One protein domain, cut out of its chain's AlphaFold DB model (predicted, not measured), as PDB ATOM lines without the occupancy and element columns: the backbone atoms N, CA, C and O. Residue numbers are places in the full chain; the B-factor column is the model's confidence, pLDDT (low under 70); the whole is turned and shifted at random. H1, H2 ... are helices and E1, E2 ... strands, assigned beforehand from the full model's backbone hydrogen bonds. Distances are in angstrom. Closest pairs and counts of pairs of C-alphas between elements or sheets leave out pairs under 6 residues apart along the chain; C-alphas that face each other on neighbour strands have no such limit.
ATOM      1  N   LEU A   9     116.386  97.820 160.715       88.81
ATOM      2  CA  LEU A   9     117.258  98.094 159.578       88.81
ATOM      3  C   LEU A   9     116.439  98.759 158.479       88.81
ATOM      4  O   LEU A   9     115.418  98.217 158.053       88.81
ATOM      5  N   LEU A  10     116.905  99.903 157.990       90.31
ATOM      6  CA  LEU A  10     116.299 100.603 156.862       90.31
ATOM      7  C   LEU A  10     117.232 100.556 155.658       90.31
ATOM      8  O   LEU A  10     118.421 100.848 155.766       90.31
ATOM      9  N   PHE A  11     116.673 100.218 154.503       89.38
ATOM     10  CA  PHE A  11     117.359 100.220 153.218       89.38
ATOM     11  C   PHE A  11     116.987 101.506 152.493       89.38
ATOM     12  O   PHE A  11     115.829 101.709 152.131       89.38
ATOM     13  N   LEU A  12     117.966 102.381 152.312       90.56
ATOM     14  CA  LEU A  12     117.793 103.745 151.841       90.56
ATOM     15  C   LEU A  12     118.531 103.950 150.522       90.56
ATOM     16  O   LEU A  12     119.672 103.518 150.369       90.56
ATOM     17  N   GLN A  13     117.921 104.677 149.598       89.75
ATOM     18  CA  GLN A  13     118.598 105.205 148.420       89.75
ATOM     19  C   GLN A  13     118.582 106.724 148.490       89.75
ATOM     20  O   GLN A  13     117.528 107.347 148.411       89.75
ATOM     21  N   PHE A  14     119.749 107.333 148.649       89.06
ATOM     22  CA  PHE A  14     119.848 108.784 148.736       89.06
ATOM     23  C   PHE A  14     119.719 109.425 147.353       89.06
ATOM     24  O   PHE A  14     120.263 108.923 146.366       89.06
ATOM     25  N   LYS A  15     119.025 110.565 147.296       86.94
ATOM     26  CA  LYS A  15     119.117 111.494 146.164       86.94
ATOM     27  C   LYS A  15     120.556 111.988 146.058       86.94
ATOM     28  O   LYS A  15     121.220 112.079 147.084       86.94
ATOM     29  N   SER A  16     121.020 112.307 144.847       83.12
ATOM     30  CA  SER A  16     122.387 112.795 144.604       83.12
ATOM     31  C   SER A  16     122.853 113.757 145.703       83.12
ATOM     32  O   SER A  16     122.163 114.729 146.018       83.12
ATOM     33  N   PHE A  17     123.995 113.447 146.307       83.81
ATOM     34  CA  PHE A  17     124.512 114.122 147.490       83.81
ATOM     35  C   PHE A  17     126.008 114.380 147.344       83.81
ATOM     36  O   PHE A  17     126.725 113.639 146.672       83.81
ATOM     37  N   GLN A  18     126.496 115.423 148.010       81.88
ATOM     38  CA  GLN A  18     127.931 115.678 148.112       81.88
ATOM     39  C   GLN A  18     128.536 114.846 149.248       81.88
ATOM     40  O   GLN A  18     127.912 114.667 150.296       81.88
ATOM     41  N   THR A  19     129.781 114.388 149.090       80.69
ATOM     42  CA  THR A  19     130.487 113.564 150.092       80.69
ATOM     43  C   THR A  19     130.484 114.197 151.488       80.69
ATOM     44  O   THR A  19     130.265 113.503 152.480       80.69
ATOM     45  N   ASN A  20     130.639 115.521 151.567       85.25
ATOM     46  CA  ASN A  20     130.644 116.261 152.832       85.25
ATOM     47  C   ASN A  20     129.308 116.122 153.579       85.25
ATOM     48  O   ASN A  20     129.300 115.855 154.775       85.25
ATOM     49  N   GLN A  21     128.182 116.173 152.860       85.12
ATOM     50  CA  GLN A  21     126.846 116.030 153.451       85.12
ATOM     51  C   GLN A  21     126.629 114.633 154.050       85.12
ATOM     52  O   GLN A  21     126.004 114.495 155.099       85.12
ATOM     53  N   MET A  22     127.160 113.591 153.402       88.06
ATOM     54  CA  MET A  22     127.071 112.213 153.897       88.06
ATOM     55  C   MET A  22     127.938 111.993 155.143       88.06
ATOM     56  O   MET A  22     127.524 111.306 156.078       88.06
ATOM     57  N   ASN A  23     129.133 112.586 155.181       87.62
ATOM     58  CA  ASN A  23     130.005 112.529 156.355       87.62
ATOM     59  C   ASN A  23     129.384 113.267 157.547       87.62
ATOM     60  O   ASN A  23     129.359 112.723 158.651       87.62
ATOM     61  N   ASP A  24     128.796 114.442 157.309       88.81
ATOM     62  CA  ASP A  24     128.058 115.190 158.326       88.81
ATOM     63  C   ASP A  24     126.874 114.385 158.866       88.81
ATOM     64  O   ASP A  24     126.639 114.352 160.075       88.81
ATOM     65  N   PHE A  25     126.140 113.694 157.987       89.75
ATOM     66  CA  PHE A  25     125.036 112.835 158.401       89.75
ATOM     67  C   PHE A  25     125.515 111.702 159.313       89.75
ATOM     68  O   PHE A  25     124.981 111.538 160.409       89.75
ATOM     69  N   LYS A  26     126.570 110.977 158.922       89.12
ATOM     70  CA  LYS A  26     127.169 109.914 159.747       89.12
ATOM     71  C   LYS A  26     127.644 110.431 161.106       89.12
ATOM     72  O   LYS A  26     127.381 109.789 162.118       89.12
ATOM     73  N   ALA A  27     128.283 111.600 161.139       88.56
ATOM     74  CA  ALA A  27     128.752 112.217 162.378       88.56
ATOM     75  C   ALA A  27     127.599 112.638 163.307       88.56
ATOM     76  O   ALA A  27     127.745 112.620 164.529       88.56
ATOM     77  N   LYS A  28     126.443 113.028 162.754       90.00
ATOM     78  CA  LYS A  28     125.241 113.324 163.549       90.00
ATOM     79  C   LYS A  28     124.551 112.052 164.032       90.00
ATOM     80  O   LYS A  28     124.144 112.012 165.187       90.00
ATOM     81  N   LEU A  29     124.490 111.008 163.207       88.88
ATOM     82  CA  LEU A  29     123.970 109.700 163.605       88.88
ATOM     83  C   LEU A  29     124.729 109.126 164.810       88.88
ATOM     84  O   LEU A  29     124.099 108.732 165.787       88.88
ATOM     85  N   SER A  30     126.065 109.181 164.802       86.12
ATOM     86  CA  SER A  30     126.882 108.702 165.928       86.12
ATOM     87  C   SER A  30     126.699 109.507 167.220       86.12
ATOM     88  O   SER A  30     127.063 109.029 168.290       86.12
ATOM     89  N   LYS A  31     126.163 110.737 167.141       87.75
ATOM     90  CA  LYS A  31     125.817 111.547 168.322       87.75
ATOM     91  C   LYS A  31     124.480 111.142 168.950       87.75
ATOM     92  O   LYS A  31     124.274 111.458 170.116       87.75
ATOM     93  N   ILE A  32     123.590 110.487 168.199       86.19
ATOM     94  CA  ILE A  32     122.311 109.972 168.719       86.19
ATOM     95  C   ILE A  32     122.581 108.753 169.599       86.19
ATOM     96  O   ILE A  32     122.159 108.707 170.751       86.19
ATOM     97  N   ASP A  33     123.304 107.777 169.051       84.25
ATOM     98  CA  ASP A  33     123.756 106.582 169.758       84.25
ATOM     99  C   ASP A  33     124.965 105.992 169.007       84.25
ATOM    100  O   ASP A  33     124.949 105.946 167.773       84.25
ATOM    101  N   PRO A  34     126.013 105.525 169.705       82.81
ATOM    102  CA  PRO A  34     127.199 104.958 169.061       82.81
ATOM    103  C   PRO A  34     126.919 103.672 168.263       82.81
ATOM    104  O   PRO A  34     127.721 103.307 167.406       82.81
ATOM    105  N   ASN A  35     125.802 102.984 168.521       82.25
ATOM    106  CA  ASN A  35     125.383 101.781 167.801       82.25
ATOM    107  C   ASN A  35     124.497 102.089 166.585       82.25
ATOM    108  O   ASN A  35     124.115 101.165 165.862       82.25
ATOM    109  N   VAL A  36     124.149 103.359 166.349       86.75
ATOM    110  CA  VAL A  36     123.522 103.774 165.094       86.75
ATOM    111  C   VAL A  36     124.595 103.848 164.020       86.75
ATOM    112  O   VAL A  36     125.595 104.553 164.162       86.75
ATOM    113  N   SER A  37     124.378 103.150 162.910       86.62
ATOM    114  CA  SER A  37     125.366 103.093 161.839       86.62
ATOM    115  C   SER A  37     124.738 103.128 160.452       86.62
ATOM    116  O   SER A  37     123.618 102.671 160.232       86.62
ATOM    117  N   LEU A  38     125.482 103.690 159.497       89.19
ATOM    118  CA  LEU A  38     125.091 103.769 158.094       89.19
ATOM    119  C   LEU A  38     126.185 103.155 157.221       89.19
ATOM    120  O   LEU A  38     127.303 103.678 157.141       89.19
ATOM    121  N   HIS A  39     125.847 102.071 156.535       85.69
ATOM    122  CA  HIS A  39     126.772 101.317 155.693       85.69
ATOM    123  C   HIS A  39     126.284 101.269 154.251       85.69
ATOM    124  O   HIS A  39     125.086 101.304 153.997       85.69
ATOM    125  N   LEU A  40     127.203 101.170 153.293       84.19
ATOM    126  CA  LEU A  40     126.821 100.876 151.915       84.19
ATOM    127  C   LEU A  40     126.496  99.379 151.805       84.19
ATOM    128  O   LEU A  40     127.144  98.541 152.435       84.19
ATOM    129  N   ALA A  41     125.460  99.046 151.044       75.38
ATOM    130  CA  ALA A  41     124.879  97.707 151.008       75.38
ATOM    131  C   ALA A  41     125.756  96.657 150.301       75.38
ATOM    132  O   ALA A  41     125.479  95.463 150.379       75.38
ATOM    133  N   ASN A  42     126.853  97.081 149.670       67.25
ATOM    134  CA  ASN A  42     127.813  96.239 148.952       67.25
ATOM    135  C   ASN A  42     128.473  95.142 149.812       67.25
ATOM    136  O   ASN A  42     129.158  94.285 149.266       67.25
ATOM    137  N   LYS A  43     128.257  95.148 151.134       57.66
ATOM    138  CA  LYS A  43     128.776  94.151 152.082       57.66
ATOM    139  C   LYS A  43     127.707  93.267 152.745       57.66
ATOM    140  O   LYS A  43     128.062  92.423 153.563       57.66
ATOM    141  N   PHE A  44     126.419  93.434 152.430       61.44
ATOM    142  CA  PHE A  44     125.333  92.678 153.073       61.44
ATOM    143  C   PHE A  44     124.787  91.572 152.161       61.44
ATOM    144  O   PHE A  44     123.811  91.749 151.436       61.44
ATOM    145  N   SER A  45     125.400  90.390 152.246       56.12
ATOM    146  CA  SER A  45     124.994  89.178 151.515       56.12
ATOM    147  C   SER A  45     123.602  88.658 151.896       56.12
ATOM    148  O   SER A  45     122.954  87.994 151.093       56.12
ATOM    149  N   ASN A  46     123.113  88.986 153.095       61.72
ATOM    150  CA  ASN A  46     121.855  88.449 153.627       61.72
ATOM    151  C   ASN A  46     120.588  89.056 152.995       61.72
ATOM    152  O   ASN A  46     119.498  88.533 153.212       61.72
ATOM    153  N   PHE A  47     120.702  90.143 152.217       66.06
ATOM    154  CA  PHE A  47     119.545  90.848 151.643       66.06
ATOM    155  C   PHE A  47     119.758  91.271 150.177       66.06
ATOM    156  O   PHE A  47     119.615  92.453 149.846       66.06
ATOM    157  N   PRO A  48     120.054  90.329 149.261       63.31
ATOM    158  CA  PRO A  48     120.455  90.647 147.889       63.31
ATOM    159  C   PRO A  48     119.387  91.442 147.119       63.31
ATOM    160  O   PRO A  48     119.723  92.295 146.304       63.31
ATOM    161  N   TYR A  49     118.101  91.245 147.434       65.06
ATOM    162  CA  TYR A  49     116.977  91.942 146.795       65.06
ATOM    163  C   TYR A  49     116.974  93.465 147.001       65.06
ATOM    164  O   TYR A  49     116.456  94.194 146.156       65.06
ATOM    165  N   PHE A  50     117.530  93.950 148.115       60.56
ATOM    166  CA  PHE A  50     117.568  95.379 148.442       60.56
ATOM    167  C   PHE A  50     118.905  96.037 148.084       60.56
ATOM    168  O   PHE A  50     118.976  97.256 147.918       60.56
ATOM    169  N   CYS A  51     119.968  95.245 147.958       61.75
ATOM    170  CA  CYS A  51     121.337  95.724 147.809       61.75
ATOM    171  C   CYS A  51     121.682  95.959 146.327       61.75
ATOM    172  O   CYS A  51     122.362  95.149 145.702       61.75
ATOM    173  N   LYS A  52     121.212  97.077 145.756       65.44
ATOM    174  CA  LYS A  52     121.705  97.610 144.471       65.44
ATOM    175  C   LYS A  52     122.898  98.549 144.715       65.44
ATOM    176  O   LYS A  52     123.176  98.927 145.852       65.44
ATOM    177  N   SER A  53     123.614  98.931 143.655       63.50
ATOM    178  CA  SER A  53     124.892  99.674 143.700       63.50
ATOM    179  C   SER A  53     124.864 101.023 144.445       63.50
ATOM    180  O   SER A  53     125.924 101.537 144.791       63.50
ATOM    181  N   SER A  54     123.687 101.574 144.751       78.94
ATOM    182  CA  SER A  54     123.493 102.839 145.477       78.94
ATOM    183  C   SER A  54     122.619 102.714 146.737       78.94
ATOM    184  O   SER A  54     122.083 103.716 147.217       78.94
ATOM    185  N   THR A  55     122.470 101.506 147.292       86.88
ATOM    186  CA  THR A  55     121.710 101.291 148.531       86.88
ATOM    187  C   THR A  55     122.591 101.484 149.766       86.88
ATOM    188  O   THR A  55     123.705 100.965 149.855       86.88
ATOM    189  N   PHE A  56     122.052 102.177 150.761       88.75
ATOM    190  CA  PHE A  56     122.602 102.323 152.100       88.75
ATOM    191  C   PHE A  56     121.734 101.575 153.108       88.75
ATOM    192  O   PHE A  56     120.518 101.505 152.965       88.75
ATOM    193  N   ILE A  57     122.359 101.031 154.141       89.88
ATOM    194  CA  ILE A  57     121.706 100.327 155.237       89.88
ATOM    195  C   ILE A  57     121.917 101.160 156.492       89.88
ATOM    196  O   ILE A  57     123.051 101.321 156.946       89.88
ATOM    197  N   LEU A  58     120.824 101.701 157.018       91.00
ATOM    198  CA  LEU A  58     120.773 102.395 158.295       91.00
ATOM    199  C   LEU A  58     120.348 101.396 159.371       91.00
ATOM    200  O   LEU A  58     119.227 100.889 159.339       91.00
ATOM    201  N   SER A  59     121.248 101.112 160.305       89.19
ATOM    202  CA  SER A  59     120.994 100.263 161.463       89.19
ATOM    203  C   SER A  59     120.671 101.131 162.666       89.19
ATOM    204  O   SER A  59     121.504 101.941 163.076       89.19
ATOM    205  N   LEU A  60     119.480 100.953 163.233       88.56
ATOM    206  CA  LEU A  60     119.065 101.621 164.460       88.56
ATOM    207  C   LEU A  60     118.856 100.571 165.557       88.56
ATOM    208  O   LEU A  60     118.119  99.608 165.342       88.56
ATOM    209  N   PRO A  61     119.446 100.751 166.750       84.31
ATOM    210  CA  PRO A  61     119.224  99.847 167.875       84.31
ATOM    211  C   PRO A  61     117.831 100.020 168.503       84.31
ATOM    212  O   PRO A  61     117.428  99.177 169.293       84.31
ATOM    213  N   LYS A  62     117.125 101.114 168.186       82.81
ATOM    214  CA  LYS A  62     115.815 101.474 168.735       82.81
ATOM    215  C   LYS A  62     114.940 102.118 167.665       82.81
ATOM    216  O   LYS A  62     115.419 102.966 166.909       82.81
ATOM    217  N   VAL A  63     113.660 101.752 167.633       82.19
ATOM    218  CA  VAL A  63     112.674 102.293 166.680       82.19
ATOM    219  C   VAL A  63     112.411 103.779 166.928       82.19
ATOM    220  O   VAL A  63     112.244 104.534 165.977       82.19
ATOM    221  N   SER A  64     112.463 104.236 168.180       81.88
ATOM    222  CA  SER A  64     112.254 105.646 168.544       81.88
ATOM    223  C   SER A  64     113.237 106.631 167.906       81.88
ATOM    224  O   SER A  64     112.956 107.826 167.826       81.88
ATOM    225  N   TYR A  65     114.380 106.163 167.395       86.69
ATOM    226  CA  TYR A  65     115.309 107.023 166.658       86.69
ATOM    227  C   TYR A  65     114.810 107.414 165.265       86.69
ATOM    228  O   TYR A  65     115.325 108.378 164.698       86.69
ATOM    229  N   LEU A  66     113.783 106.744 164.729       86.75
ATOM    230  CA  LEU A  66     113.153 107.132 163.463       86.75
ATOM    231  C   LEU A  66     112.638 108.571 163.512       86.75
ATOM    232  O   LEU A  66     112.972 109.366 162.634       86.75
ATOM    233  N   GLU A  67     111.915 108.932 164.574       83.94
ATOM    234  CA  GLU A  67     111.376 110.283 164.756       83.94
ATOM    235  C   GLU A  67     112.479 111.336 164.893       83.94
ATOM    236  O   GLU A  67     112.267 112.500 164.569       83.94
ATOM    237  N   GLN A  68     113.669 110.964 165.367       85.69
ATOM    238  CA  GLN A  68     114.787 111.900 165.466       85.69
ATOM    239  C   GLN A  68     115.433 112.132 164.099       85.69
ATOM    240  O   GLN A  68     115.816 113.254 163.785       85.69
ATOM    241  N   ILE A  69     115.538 111.086 163.277       88.00
ATOM    242  CA  ILE A  69     116.312 111.092 162.031       88.00
ATOM    243  C   ILE A  69     115.507 111.631 160.846       88.00
ATOM    244  O   ILE A  69     116.045 112.403 160.047       88.00
ATOM    245  N   PHE A  70     114.241 111.244 160.722       88.62
ATOM    246  CA  PHE A  70     113.408 111.557 159.563       88.62
ATOM    247  C   PHE A  70     112.461 112.722 159.843       88.62
ATOM    248  O   PHE A  70     112.024 112.930 160.977       88.62
ATOM    249  N   VAL A  71     112.165 113.508 158.807       84.88
ATOM    250  CA  VAL A  71     111.125 114.543 158.878       84.88
ATOM    251  C   VAL A  71     109.763 113.855 158.999       84.88
ATOM    252  O   VAL A  71     109.563 112.766 158.464       84.88
ATOM    253  N   ASP A  72     108.849 114.476 159.746       71.12
ATOM    254  CA  ASP A  72     107.479 113.991 159.909       71.12
ATOM    255  C   ASP A  72     106.679 114.263 158.626       71.12
ATOM    256  O   ASP A  72     105.953 115.248 158.501       71.12
ATOM    257  N   GLU A  73     106.921 113.429 157.617       70.12
ATOM    258  CA  GLU A  73     106.262 113.458 156.315       70.12
ATOM    259  C   GLU A  73     105.467 112.166 156.107       70.12
ATOM    260  O   GLU A  73     105.828 111.085 156.586       70.12
ATOM    261  N   GLU A  74     104.370 112.253 155.352       71.31
ATOM    262  CA  GLU A  74     103.638 111.060 154.940       71.31
ATOM    263  C   GLU A  74     104.524 110.163 154.071       71.31
ATOM    264  O   GLU A  74     104.759 110.446 152.897       71.31
ATOM    265  N   LEU A  75     104.961 109.036 154.637       77.81
ATOM    266  CA  LEU A  75     105.668 108.000 153.891       77.81
ATOM    267  C   LEU A  75     104.784 107.463 152.761       77.81
ATOM    268  O   LEU A  75     103.748 106.837 153.010       77.81
ATOM    269  N   LYS A  76     105.208 107.669 151.515       77.56
ATOM    270  CA  LYS A  76     104.581 107.105 150.315       77.56
ATOM    271  C   LYS A  76     105.566 106.164 149.628       77.56
ATOM    272  O   LYS A  76     106.777 106.242 149.831       77.56
ATOM    273  N   GLU A  77     105.050 105.225 148.840       73.31
ATOM    274  CA  GLU A  77     105.928 104.354 148.055       73.31
ATOM    275  C   GLU A  77     106.735 105.194 147.067       73.31
ATOM    276  O   GLU A  77     106.190 106.072 146.398       73.31
ATOM    277  N   ASN A  78     108.036 104.913 146.973       74.00
ATOM    278  CA  ASN A  78     108.961 105.576 146.052       74.00
ATOM    279  C   ASN A  78     109.030 107.110 146.192       74.00
ATOM    280  O   ASN A  78     109.512 107.783 145.279       74.00
ATOM    281  N   SER A  79     108.581 107.677 147.317       82.31
ATOM    282  CA  SER A  79     108.751 109.099 147.598       82.31
ATOM    283  C   SER A  79     110.087 109.367 148.277       82.31
ATOM    284  O   SER A  79     110.597 108.550 149.050       82.31
ATOM    285  N   PHE A  80     110.638 110.545 148.008       85.50
ATOM    286  CA  PHE A  80     111.735 111.071 148.803       85.50
ATOM    287  C   PHE A  80     111.226 111.477 150.184       85.50
ATOM    288  O   PHE A  80     110.124 112.000 150.314       85.50
ATOM    289  N   ILE A  81     112.048 111.204 151.189       88.62
ATOM    290  CA  ILE A  81     111.815 111.498 152.596       88.62
ATOM    291  C   ILE A  81     112.993 112.344 153.064       88.62
ATOM    292  O   ILE A  81     114.158 111.960 152.874       88.62
ATOM    293  N   GLY A  82     112.692 113.494 153.662       87.69
ATOM    294  CA  GLY A  82     113.702 114.371 154.242       87.69
ATOM    295  C   GLY A  82     114.321 113.808 155.526       87.69
ATOM    296  O   GLY A  82     113.679 113.104 156.309       87.69
ATOM    297  N   LEU A  83     115.579 114.168 155.786       89.00
ATOM    298  CA  LEU A  83     116.275 113.868 157.041       89.00
ATOM    299  C   LEU A  83     116.394 115.130 157.903       89.00
ATOM    300  O   LEU A  83     117.019 116.095 157.477       89.00
ATOM    301  N   LYS A  84     115.886 115.122 159.144       86.81
ATOM    302  CA  LYS A  84     115.790 116.312 160.027       86.81
ATOM    303  C   LYS A  84     117.101 117.077 160.190       86.81
ATOM    304  O   LYS A  84     117.118 118.299 160.314       86.81
ATOM    305  N   PHE A  85     118.217 116.358 160.212       81.56
ATOM    306  CA  PHE A  85     119.518 116.935 160.527       81.56
ATOM    307  C   PHE A  85     120.299 117.439 159.315       81.56
ATOM    308  O   PHE A  85     121.402 117.968 159.484       81.56
ATOM    309  N   THR A  86     119.802 117.239 158.096       82.62
ATOM    310  CA  THR A  86     120.552 117.530 156.868       82.62
ATOM    311  C   THR A  86     119.612 117.986 155.757       82.62
ATOM    312  O   THR A  86     118.404 117.896 155.881       82.62
ATOM    313  N   LYS A  87     120.162 118.455 154.636       83.75
ATOM    314  CA  LYS A  87     119.375 118.692 153.412       83.75
ATOM    315  C   LYS A  87     119.277 117.438 152.533       83.75
ATOM    316  O   LYS A  87     119.010 117.545 151.342       83.75
ATOM    317  N   LEU A  88     119.606 116.271 153.089       88.88
ATOM    318  CA  LEU A  88     119.577 115.018 152.356       88.88
ATOM    319  C   LEU A  88     118.151 114.488 152.293       88.88
ATOM    320  O   LEU A  88     117.406 114.514 153.271       88.88
ATOM    321  N   GLU A  89     117.837 113.950 151.126       89.88
ATOM    322  CA  GLU A  89     116.596 113.257 150.836       89.88
ATOM    323  C   GLU A  89     116.932 111.815 150.463       89.88
ATOM    324  O   GLU A  89     117.926 111.548 149.776       89.88
ATOM    325  N   CYS A  90     116.100 110.876 150.895       90.00
ATOM    326  CA  CYS A  90     116.274 109.470 150.563       90.00
ATOM    327  C   CYS A  90     114.942 108.790 150.263       90.00
ATOM    328  O   CYS A  90     113.898 109.199 150.752       90.00
ATOM    329  N   ILE A  91     114.990 107.748 149.446       89.62
ATOM    330  CA  ILE A  91     113.876 106.841 149.200       89.62
ATOM    331  C   ILE A  91     114.054 105.643 150.121       89.62
ATOM    332  O   ILE A  91     115.141 105.061 150.198       89.62
ATOM    333  N   LEU A  92     112.974 105.248 150.789       88.56
ATOM    334  CA  LEU A  92     112.936 104.020 151.564       88.56
ATOM    335  C   LEU A  92     112.636 102.832 150.643       88.56
ATOM    336  O   LEU A  92     111.526 102.682 150.142       88.56
ATOM    337  N   ILE A  93     113.634 101.980 150.426       87.19
ATOM    338  CA  ILE A  93     113.536 100.794 149.562       87.19
ATOM    339  C   ILE A  93     112.919  99.618 150.327       87.19
ATOM    340  O   ILE A  93     112.230  98.767 149.761       87.19
ATOM    341  N   GLY A  94     113.182  99.539 151.628       86.31
ATOM    342  CA  GLY A  94     112.673  98.469 152.468       86.31
ATOM    343  C   GLY A  94     113.073  98.630 153.920       86.31
ATOM    344  O   GLY A  94     113.978  99.392 154.256       86.31
ATOM    345  N   VAL A  95     112.390  97.885 154.780       86.50
ATOM    346  CA  VAL A  95     112.634  97.875 156.218       86.50
ATOM    347  C   VAL A  95     112.602  96.439 156.713       86.50
ATOM    348  O   VAL A  95     111.741  95.650 156.313       86.50
ATOM    349  N   ILE A  96     113.550  96.111 157.584       85.38
ATOM    350  CA  ILE A  96     113.567  94.868 158.344       85.38
ATOM    351  C   ILE A  96     113.380  95.225 159.813       85.38
ATOM    352  O   ILE A  96     114.164  95.984 160.381       85.38
ATOM    353  N   PHE A  97     112.360  94.641 160.427       83.19
ATOM    354  CA  PHE A  97     112.067  94.772 161.847       83.19
ATOM    355  C   PHE A  97     111.820  93.375 162.419       83.19
ATOM    356  O   PHE A  97     111.160  92.559 161.774       83.19
ATOM    357  N   GLN A  98     112.410  93.055 163.577       80.56
ATOM    358  CA  GLN A  98     112.313  91.719 164.196       80.56
ATOM    359  C   GLN A  98     112.607  90.553 163.216       80.56
ATOM    360  O   GLN A  98     111.905  89.540 163.182       80.56
ATOM    361  N   ASN A  99     113.646  90.697 162.382       74.50
ATOM    362  CA  ASN A  99     114.050  89.735 161.339       74.50
ATOM    363  C   ASN A  99     112.999  89.452 160.248       74.50
ATOM    364  O   ASN A  99     113.097  88.443 159.546       74.50
ATOM    365  N   LYS A 100     112.010  90.330 160.067       78.25
ATOM    366  CA  LYS A 100     111.020  90.231 158.993       78.25
ATOM    367  C   LYS A 100     111.024  91.489 158.143       78.25
ATOM    368  O   LYS A 100     111.198  92.595 158.649       78.25
ATOM    369  N   LYS A 101     110.807  91.310 156.839       82.12
ATOM    370  CA  LYS A 101     110.462  92.418 155.949       82.12
ATOM    371  C   LYS A 101     109.076  92.910 156.329       82.12
ATOM    372  O   LYS A 101     108.141  92.114 156.333       82.12
ATOM    373  N   VAL A 102     108.976  94.197 156.624       83.19
ATOM    374  CA  VAL A 102     107.704  94.861 156.909       83.19
ATOM    375  C   VAL A 102     107.211  95.605 155.672       83.19
ATOM    376  O   VAL A 102     108.008  96.032 154.828       83.19
ATOM    377  N   ASN A 103     105.892  95.712 155.526       83.94
ATOM    378  CA  ASN A 103     105.268  96.447 154.425       83.94
ATOM    379  C   ASN A 103     105.184  97.957 154.729       83.94
ATOM    380  O   ASN A 103     105.450  98.390 155.849       83.94
ATOM    381  N   LEU A 104     104.819  98.782 153.741       82.00
ATOM    382  CA  LEU A 104     104.791 100.237 153.926       82.00
ATOM    383  C   LEU A 104     103.827 100.677 155.044       82.00
ATOM    384  O   LEU A 104     104.140 101.605 155.788       82.00
ATOM    385  N   ASP A 105     102.673 100.027 155.188       80.69
ATOM    386  CA  ASP A 105     101.693 100.400 156.213       80.69
ATOM    387  C   ASP A 105     102.181 100.091 157.631       80.69
ATOM    388  O   ASP A 105     101.937 100.863 158.559       80.69
ATOM    389  N   GLU A 106     102.922  99.001 157.807       82.75
ATOM    390  CA  GLU A 106     103.630  98.692 159.047       82.75
ATOM    391  C   GLU A 106     104.738  99.709 159.317       82.75
ATOM    392  O   GLU A 106     104.837 100.210 160.433       82.75
ATOM    393  N   VAL A 107     105.514 100.101 158.302       82.94
ATOM    394  CA  VAL A 107     106.533 101.152 158.452       82.94
ATOM    395  C   VAL A 107     105.904 102.476 158.885       82.94
ATOM    396  O   VAL A 107     106.405 103.110 159.809       82.94
ATOM    397  N   LYS A 108     104.777 102.884 158.289       82.25
ATOM    398  CA  LYS A 108     104.045 104.090 158.714       82.25
ATOM    399  C   LYS A 108     103.655 104.025 160.188       82.25
ATOM    400  O   LYS A 108     103.754 105.031 160.884       82.25
ATOM    401  N   LYS A 109     103.231 102.853 160.675       81.81
ATOM    402  CA  LYS A 109     102.946 102.648 162.103       81.81
ATOM    403  C   LYS A 109     104.216 102.762 162.946       81.81
ATOM    404  O   LYS A 109     104.153 103.378 163.999       81.81
ATOM    405  N   LEU A 110     105.350 102.234 162.474       81.00
ATOM    406  CA  LEU A 110     106.642 102.343 163.163       81.00
ATOM    407  C   LEU A 110     107.156 103.789 163.254       81.00
ATOM    408  O   LEU A 110     107.757 104.151 164.255       81.00
ATOM    409  N   PHE A 111     106.903 104.621 162.242       78.31
ATOM    410  CA  PHE A 111     107.263 106.046 162.257       78.31
ATOM    411  C   PHE A 111     106.336 106.894 163.135       78.31
ATOM    412  O   PHE A 111     106.755 107.930 163.630       78.31
ATOM    413  N   LYS A 112     105.087 106.453 163.322       75.00
ATOM    414  CA  LYS A 112     104.080 107.098 164.181       75.00
ATOM    415  C   LYS A 112     103.982 106.452 165.565       75.00
ATOM    416  O   LYS A 112     103.005 106.682 166.282       75.00
ATOM    417  N   LEU A 113     104.923 105.569 165.910       66.25
ATOM    418  CA  LEU A 113     104.881 104.814 167.156       66.25
ATOM    419  C   LEU A 113     105.087 105.774 168.323       66.25
ATOM    420  O   LEU A 113     106.204 106.104 168.705       66.25
ATOM    421  N   ASN A 114     103.980 106.152 168.949       55.03
ATOM    422  CA  ASN A 114     104.024 106.841 170.220       55.03
ATOM    423  C   ASN A 114     104.628 105.882 171.263       55.03
ATOM    424  O   ASN A 114     104.020 104.865 171.610       55.03
ATOM    425  N   LEU A 115     105.831 106.207 171.748       53.03
ATOM    426  CA  LEU A 115     106.629 105.467 172.741       53.03
ATOM    427  C   LEU A 115     105.812 104.901 173.923       53.03
ATOM    428  O   LEU A 115     106.125 103.830 174.448       53.03
TER     429      LEU A 115
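AT A GLANCE: This is residues 9 to 115 of the 151 residues of an uncharacterized protein of Proteobacteria bacterium (UniProt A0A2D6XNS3). Picture one strongly twisted wall of six strands, with H1 covering its E2 and E3 part, H3 crossing over E5 on the same face, and the short H2 between these two helices without being on the sheet. E5, the longest strand, bends through the wall, pairing with E1 along one side and with E4 and E6 along the other, while residues 41 to 54 loop round on the side away from the helices. The printed part has 107 residues with three named helices and six named strands, in the order E1 H1 E2 E3 H2 E4 E5 E6 H3. The sheet is branched and antiparallel, and the class is mixed, helices and strands. The whole is compact, with a radius of gyration of the C-alphas of 12.9 A, and rounded, spanning 33 by 30 by 27 A.

IN THESE COORDINATES: Find C-alpha 9 at (117.258, 98.094, 159.578); from there E1, residues 9 to 14, runs 15.4 A. H1 follows at residues 19 to 32, 20.7 A long. Next come E2, residues 37 to 40, and E3, residues 55 to 60, 16.2 A long. H2 is residues 65 to 69 and E4 is residues 80 to 82. E5, residues 89 to 97, starts at C-alpha 89, (116.596, 113.257, 150.836), and runs 22.0 A, bending by 66 degrees at residue 93. After E6, residues 100 to 102, H3 takes residues 104 to 111 and ends at C-alpha 111, (107.263, 106.046, 162.257).

HOW THE PARTS SIT: Begin at E1, with E3 on one side, where N 10 and O 58 are 2.9 A apart, and E5 on the other, where N 11 and O 94 are 2.8 A apart. Beyond E3 look for the edge strand E2, its hairpin partner, with N 39 and O 57 at 2.9 A. On the side of E5 away from E1 are E4, beside residues 89 to 91, with N 81 and O 90 at 2.8 A, and E6, beside residues 95 to 97, with N 97 and O 100 at 2.9 A. E4, E5 and E6 make a meander, each strand the antiparallel neighbour of the one before. H1 is on the sheet at a height of 9.8 A, and the C-alphas of Lys 26 and Leu 38 are the closest of H1 and E2, 6.7 A apart. H3, on the same face, has a height of 9.5 A and runs across the strands, at 90 degrees to E5 on the local plane; its closest C-alphas to E5 are those of Val 107 and Val 95, 7.3 A apart. H2 is close to but not clearly touching H3, with the C-alphas of Leu 66 and Phe 111 closest at 6.1 A. H1 and H3 are apart. In H2 and H3 every O i to N i+4 pair is within hydrogen-bond range; in H1, 9 of 10 are.

THE WHOLE: The C-alphas of Ser 53 and Leu 115 are the two farthest apart, at 34.8 A. The printed part has no cut, and its one long link joins E2 to E3. Mean pLDDT of the printed part is 81.2; look for values under 70 at residues 42 to 53 and 113 to 115.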